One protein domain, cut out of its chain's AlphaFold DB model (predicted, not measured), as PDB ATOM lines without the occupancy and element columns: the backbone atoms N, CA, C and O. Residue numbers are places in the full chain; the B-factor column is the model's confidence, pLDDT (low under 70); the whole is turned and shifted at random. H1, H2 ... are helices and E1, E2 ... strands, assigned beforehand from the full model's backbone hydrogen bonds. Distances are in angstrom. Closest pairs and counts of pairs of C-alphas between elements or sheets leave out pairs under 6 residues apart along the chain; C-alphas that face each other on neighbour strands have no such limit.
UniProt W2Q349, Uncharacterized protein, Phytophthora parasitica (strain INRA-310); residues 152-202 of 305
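Overview. This is residues 152 to 202 of the 305 residues of an uncharacterized protein of Phytophthora parasitica (strain INRA-310) (UniProt W2Q349). A two-stranded hairpin, E1 and E2, leads directly into one helix, H1, beyond its open end, and a long tail without named elements, residues 183 to 202, folds back from the helix towards the hairpin. The printed part has 51 residues, in the order E1, E2, H1, with an antiparallel sheet; the class is mixed, with under half of the residues in named elements. It is compact, radius of gyration of the C-alphas 11.2 A, spanning 31 by 22 by 19 A.

Along the chain. Find C-alpha 155 at (-8.310, 38.716, -25.210); E1 runs from there to 160, 14.9 A. E2, residues 165 to 170, covers 16.0 A. H1, residues 171 to 182, covers 15.3 A and ends at (-18.570, 54.111, -16.506).

Arrangement. In the hairpin E1 and E2, at 147 degrees, look at N 158 and O 167, 2.8 A apart. The closest C-alphas of E1 and H1, Ile 155 and Val 171, are 6.3 A apart. In H1, 7 of 8 O i to N i+4 pairs are within hydrogen-bond range.

Size, cuts and confidence. The farthest C-alphas, Ser 164 and Glu 189, are 33.2 A apart. The printed part has no cut, and both links are tight. Residues 200 to 202 have pLDDT under 70.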
ATOM      1  N   GLU A 152     -16.828  37.830 -27.236       84.44
ATOM      2  CA  GLU A 152     -16.409  38.528 -26.017       84.44
ATOM      3  C   GLU A 152     -15.290  37.814 -25.235       84.44
ATOM      4  O   GLU A 152     -14.604  38.448 -24.432       84.44
ATOM      5  N   ALA A 153     -15.065  36.520 -25.489       82.44
ATOM      6  CA  ALA A 153     -13.981  35.754 -24.867       82.44
ATOM      7  C   ALA A 153     -12.600  36.077 -25.467       82.44
ATOM      8  O   ALA A 153     -11.581  35.578 -24.994       82.44
ATOM      9  N   VAL A 154     -12.550  36.897 -26.522       84.44
ATOM     10  CA  VAL A 154     -11.293  37.327 -27.136       84.44
ATOM     11  C   VAL A 154     -10.530  38.228 -26.169       84.44
ATOM     12  O   VAL A 154     -11.070  39.198 -25.638       84.44
ATOM     13  N   ILE A 155      -9.253  37.911 -25.982       83.25
ATOM     14  CA  ILE A 155      -8.310  38.716 -25.210       83.25
ATOM     15  C   ILE A 155      -7.635  39.702 -26.159       83.25
ATOM     16  O   ILE A 155      -7.075  39.311 -27.185       83.25
ATOM     17  N   LEU A 156      -7.698  40.984 -25.815       81.62
ATOM     18  CA  LEU A 156      -7.066  42.060 -26.559       81.62
ATOM     19  C   LEU A 156      -5.794  42.523 -25.841       81.62
ATOM     20  O   LEU A 156      -5.854  42.836 -24.650       81.62
ATOM     21  N   PRO A 157      -4.658  42.618 -26.553       84.00
ATOM     22  CA  PRO A 157      -3.487  43.314 -26.050       84.00
ATOM     23  C   PRO A 157      -3.724  44.828 -26.170       84.00
ATOM     24  O   PRO A 157      -3.797  45.370 -27.277       84.00
ATOM     25  N   ILE A 158      -3.876  45.508 -25.037       82.75
ATOM     26  CA  ILE A 158      -4.074  46.957 -24.945       82.75
ATOM     27  C   ILE A 158      -2.866  47.561 -24.241       82.75
ATOM     28  O   ILE A 158      -2.461  47.108 -23.177       82.75
ATOM     29  N   PHE A 159      -2.279  48.586 -24.851       81.31
ATOM     30  CA  PHE A 159      -1.129  49.277 -24.286       81.31
ATOM     31  C   PHE A 159      -1.585  50.341 -23.280       81.31
ATOM     32  O   PHE A 159      -2.267  51.296 -23.664       81.31
ATOM     33  N   ASP A 160      -1.211  50.178 -22.010       82.06
ATOM     34  CA  ASP A 160      -1.404  51.195 -20.980       82.06
ATOM     35  C   ASP A 160      -0.263  52.209 -21.058       82.06
ATOM     36  O   ASP A 160       0.883  51.926 -20.714       82.06
ATOM     37  N   ILE A 161      -0.591  53.423 -21.497       83.75
ATOM     38  CA  ILE A 161       0.370  54.522 -21.630       83.75
ATOM     39  C   ILE A 161       0.909  54.954 -20.256       83.75
ATOM     40  O   ILE A 161       2.054  55.390 -20.160       83.75
ATOM     41  N   THR A 162       0.115  54.820 -19.190       84.75
ATOM     42  CA  THR A 162       0.470  55.286 -17.840       84.75
ATOM     43  C   THR A 162       1.588  54.442 -17.246       84.75
ATOM     44  O   THR A 162       2.556  54.981 -16.714       84.75
ATOM     45  N   ASN A 163       1.458  53.122 -17.375       80.94
ATOM     46  CA  ASN A 163       2.422  52.151 -16.860       80.94
ATOM     47  C   ASN A 163       3.418  51.680 -17.935       80.94
ATOM     48  O   ASN A 163       4.364  50.964 -17.621       80.94
ATOM     49  N   SER A 164       3.238  52.116 -19.189       82.88
ATOM     50  CA  SER A 164       4.024  51.688 -20.356       82.88
ATOM     51  C   SER A 164       4.081  50.163 -20.514       82.88
ATOM     52  O   SER A 164       5.105  49.604 -20.906       82.88
ATOM     53  N   GLU A 165       2.972  49.488 -20.214       84.62
ATOM     54  CA  GLU A 165       2.863  48.031 -20.199       84.62
ATOM     55  C   GLU A 165       1.790  47.550 -21.181       84.62
ATOM     56  O   GLU A 165       0.793  48.226 -21.444       84.62
ATOM     57  N   LEU A 166       2.001  46.362 -21.749       81.69
ATOM     58  CA  LEU A 166       1.011  45.701 -22.586       81.69
ATOM     59  C   LEU A 166       0.090  44.824 -21.726       81.69
ATOM     60  O   LEU A 166       0.446  43.706 -21.355       81.69
ATOM     61  N   CYS A 167      -1.117  45.306 -21.454       81.94
ATOM     62  CA  CYS A 167      -2.122  44.582 -20.684       81.94
ATOM     63  C   CYS A 167      -2.963  43.678 -21.592       81.94
ATOM     64  O   CYS A 167      -3.362  44.063 -22.691       81.94
ATOM     65  N   HIS A 168      -3.284  42.481 -21.112       82.88
ATOM     66  CA  HIS A 168      -4.148  41.537 -21.812       82.88
ATOM     67  C   HIS A 168      -5.526  41.551 -21.161       82.88
ATOM     68  O   HIS A 168      -5.680  41.118 -20.021       82.88
ATOM     69  N   VAL A 169      -6.524  42.072 -21.872       83.12
ATOM     70  CA  VAL A 169      -7.857  42.313 -21.311       83.12
ATOM     71  C   VAL A 169      -8.914  41.674 -22.203       83.12
ATOM     72  O   VAL A 169      -8.880  41.834 -23.423       83.12
ATOM     73  N   SER A 170      -9.855  40.930 -21.619       85.56
ATOM     74  CA  SER A 170     -10.956  40.345 -22.386       85.56
ATOM     75  C   SER A 170     -11.946  41.416 -22.843       85.56
ATOM     76  O   SER A 170     -12.217  42.389 -22.133       85.56
ATOM     77  N   VAL A 171     -12.527  41.226 -24.029       84.44
ATOM     78  CA  VAL A 171     -13.583  42.111 -24.547       84.44
ATOM     79  C   VAL A 171     -14.774  42.155 -23.585       84.44
ATOM     80  O   VAL A 171     -15.316  43.232 -23.349       84.44
ATOM     81  N   ASN A 172     -15.137  41.018 -22.983       86.75
ATOM     82  CA  ASN A 172     -16.188  40.939 -21.969       86.75
ATOM     83  C   ASN A 172     -15.941  41.899 -20.790       86.75
ATOM     84  O   ASN A 172     -16.811  42.710 -20.473       86.75
ATOM     85  N   TYR A 173     -14.739  41.869 -20.202       86.38
ATOM     86  CA  TYR A 173     -14.398  42.711 -19.052       86.38
ATOM     87  C   TYR A 173     -14.406  44.202 -19.404       86.38
ATOM     88  O   TYR A 173     -14.904  45.018 -18.630       86.38
ATOM     89  N   ILE A 174     -13.917  44.568 -20.594       86.38
ATOM     90  CA  ILE A 174     -13.954  45.958 -21.076       86.38
ATOM     91  C   ILE A 174     -15.400  46.434 -21.200       86.38
ATOM     92  O   ILE A 174     -15.744  47.509 -20.713       86.38
ATOM     93  N   LEU A 175     -16.257  45.642 -21.847       87.06
ATOM     94  CA  LEU A 175     -17.654  46.009 -22.052       87.06
ATOM     95  C   LEU A 175     -18.422  46.087 -20.726       87.06
ATOM     96  O   LEU A 175     -19.209  47.014 -20.546       87.06
ATOM     97  N   ASP A 176     -18.173  45.173 -19.789       87.94
ATOM     98  CA  ASP A 176     -18.774  45.200 -18.452       87.94
ATOM     99  C   ASP A 176     -18.318  46.414 -17.642       87.94
ATOM    100  O   ASP A 176     -19.144  47.107 -17.044       87.94
ATOM    101  N   HIS A 177     -17.022  46.722 -17.678       87.06
ATOM    102  CA  HIS A 177     -16.485  47.911 -17.030       87.06
ATOM    103  C   HIS A 177     -17.145  49.181 -17.579       87.06
ATOM    104  O   HIS A 177     -17.671  49.986 -16.812       87.06
ATOM    105  N   VAL A 178     -17.193  49.351 -18.903       87.44
ATOM    106  CA  VAL A 178     -17.803  50.545 -19.505       87.44
ATOM    107  C   VAL A 178     -19.310  50.598 -19.224       87.44
ATOM    108  O   VAL A 178     -19.857  51.659 -18.928       87.44
ATOM    109  N   PHE A 179     -20.011  49.464 -19.273       86.75
ATOM    110  CA  PHE A 179     -21.463  49.449 -19.107       86.75
ATOM    111  C   PHE A 179     -21.913  49.704 -17.665       86.75
ATOM    112  O   PHE A 179     -22.858  50.468 -17.447       86.75
ATOM    113  N   TYR A 180     -21.279  49.050 -16.692       88.56
ATOM    114  CA  TYR A 180     -21.689  49.116 -15.290       88.56
ATOM    115  C   TYR A 180     -20.963  50.222 -14.537       88.56
ATOM    116  O   TYR A 180     -21.606  51.028 -13.863       88.56
ATOM    117  N   LYS A 181     -19.639  50.309 -14.676       85.38
ATOM    118  CA  LYS A 181     -18.848  51.283 -13.926       85.38
ATOM    119  C   LYS A 181     -18.900  52.665 -14.568       85.38
ATOM    120  O   LYS A 181     -19.378  53.597 -13.924       85.38
ATOM    121  N   ASP A 182     -18.530  52.796 -15.840       84.56
ATOM    122  CA  ASP A 182     -18.570  54.111 -16.506       84.56
ATOM    123  C   ASP A 182     -20.018  54.565 -16.778       84.56
ATOM    124  O   ASP A 182     -20.350  55.748 -16.677       84.56
ATOM    125  N   GLY A 183     -20.916  53.609 -17.041       83.12
ATOM    126  CA  GLY A 183     -22.352  53.844 -17.194       83.12
ATOM    127  C   GLY A 183     -23.112  54.116 -15.889       83.12
ATOM    128  O   GLY A 183     -24.299  54.442 -15.961       83.12
ATOM    129  N   ASN A 184     -22.468  54.010 -14.718       84.00
ATOM    130  CA  ASN A 184     -23.085  54.146 -13.388       84.00
ATOM    131  C   ASN A 184     -24.334  53.259 -13.191       84.00
ATOM    132  O   ASN A 184     -25.373  53.716 -12.702       84.00
ATOM    133  N   ARG A 185     -24.254  51.984 -13.588       85.75
ATOM    134  CA  ARG A 185     -25.345  50.997 -13.492       85.75
ATOM    135  C   ARG A 185     -24.984  49.888 -12.502       85.75
ATOM    136  O   ARG A 185     -23.821  49.500 -12.432       85.75
ATOM    137  N   PRO A 186     -25.959  49.342 -11.755       84.31
ATOM    138  CA  PRO A 186     -25.687  48.263 -10.815       84.31
ATOM    139  C   PRO A 186     -25.217  47.001 -11.563       84.31
ATOM    140  O   PRO A 186     -25.911  46.568 -12.491       84.31
ATOM    141  N   PRO A 187     -24.060  46.420 -11.193       85.50
ATOM    142  CA  PRO A 187     -23.582  45.182 -11.791       85.50
ATOM    143  C   PRO A 187     -24.418  43.973 -11.329       85.50
ATOM    144  O   PRO A 187     -25.021  44.018 -10.252       85.50
ATOM    145  N   PRO A 188     -24.454  42.881 -12.114       84.69
ATOM    146  CA  PRO A 188     -25.045  41.612 -11.706       84.69
ATOM    147  C   PRO A 188     -24.327  41.017 -10.489       84.69
ATOM    148  O   PRO A 188     -23.156  41.305 -10.230       84.69
ATOM    149  N   GLU A 189     -25.023  40.154  -9.749       78.19
ATOM    150  CA  GLU A 189     -24.465  39.488  -8.569       78.19
ATOM    151  C   GLU A 189     -23.198  38.690  -8.928       78.19
ATOM    152  O   GLU A 189     -23.200  37.875  -9.848       78.19
ATOM    153  N   GLY A 190     -22.105  38.933  -8.196       77.38
ATOM    154  CA  GLY A 190     -20.822  38.244  -8.383       77.38
ATOM    155  C   GLY A 190     -19.847  38.902  -9.367       77.38
ATOM    156  O   GLY A 190     -18.697  38.471  -9.431       77.38
ATOM    157  N   LEU A 191     -20.249  39.956 -10.088       81.31
ATOM    158  CA  LEU A 191     -19.345  40.685 -10.979       81.31
ATOM    159  C   LEU A 191     -18.517  41.716 -10.193       81.31
ATOM    160  O   LEU A 191     -19.048  42.707  -9.690       81.31
ATOM    161  N   VAL A 192     -17.204  41.491 -10.110       78.75
ATOM    162  CA  VAL A 192     -16.248  42.423  -9.495       78.75
ATOM    163  C   VAL A 192     -15.553  43.217 -10.598       78.75
ATOM    164  O   VAL A 192     -14.873  42.646 -11.446       78.75
ATOM    165  N   LEU A 193     -15.734  44.537 -10.588       83.06
ATOM    166  CA  LEU A 193     -15.095  45.461 -11.525       83.06
ATOM    167  C   LEU A 193     -14.090  46.328 -10.771       83.06
ATOM    168  O   LEU A 193     -14.437  46.929  -9.754       83.06
ATOM    169  N   ASN A 194     -12.859  46.403 -11.279       82.44
ATOM    170  CA  ASN A 194     -11.811  47.225 -10.680       82.44
ATOM    171  C   ASN A 194     -11.949  48.705 -11.069       82.44
ATOM    172  O   ASN A 194     -12.716  49.089 -11.957       82.44
ATOM    173  N   ASP A 195     -11.135  49.550 -10.430       80.06
ATOM    174  CA  ASP A 195     -11.062  50.982 -10.726       80.06
ATOM    175  C   ASP A 195     -10.504  51.302 -12.122       80.06
ATOM    176  O   ASP A 195     -10.806  52.369 -12.662       80.06
ATOM    177  N   SER A 196      -9.791  50.369 -12.747       83.38
ATOM    178  CA  SER A 196      -9.311  50.492 -14.120       83.38
ATOM    179  C   SER A 196      -9.518  49.198 -14.905       83.38
ATOM    180  O   SER A 196      -9.460  48.093 -14.358       83.38
ATOM    181  N   ILE A 197      -9.698  49.339 -16.223       83.38
ATOM    182  CA  ILE A 197      -9.706  48.211 -17.161       83.38
ATOM    183  C   ILE A 197      -8.340  47.509 -17.255       83.38
ATOM    184  O   ILE A 197      -8.268  46.377 -17.720       83.38
ATOM    185  N   PHE A 198      -7.268  48.182 -16.821       81.38
ATOM    186  CA  PHE A 198      -5.892  47.672 -16.832       81.38
ATOM    187  C   PHE A 198      -5.507  46.954 -15.538       81.38
ATOM    188  O   PHE A 198      -4.474  46.291 -15.484       81.38
ATOM    189  N   THR A 199      -6.309  47.081 -14.478       70.88
ATOM    190  CA  THR A 199      -6.027  46.388 -13.222       70.88
ATOM    191  C   THR A 199      -6.299  44.905 -13.421       70.88
ATOM    192  O   THR A 199      -7.452  44.518 -13.626       70.88
ATOM    193  N   ALA A 200      -5.236  44.100 -13.372       55.56
ATOM    194  CA  ALA A 200      -5.300  42.658 -13.526       55.56
ATOM    195  C   ALA A 200      -6.382  42.075 -12.608       55.56
ATOM    196  O   ALA A 200      -6.320  42.191 -11.384       55.56
ATOM    197  N   VAL A 201      -7.399  41.462 -13.207       54.19
ATOM    198  CA  VAL A 201      -8.197  40.476 -12.490       54.19
ATOM    199  C   VAL A 201      -7.374  39.197 -12.577       54.19
ATOM    200  O   VAL A 201      -7.306  38.585 -13.643       54.19
ATOM    201  N   ASP A 202      -6.701  38.825 -11.488       47.59
ATOM    202  CA  ASP A 202      -6.045  37.521 -11.332       47.59
ATOM    203  C   ASP A 202      -7.120  36.420 -11.372       47.59
ATOM    204  O   ASP A 202      -7.568  35.906 -10.350       47.59
TER     205      ASP A 202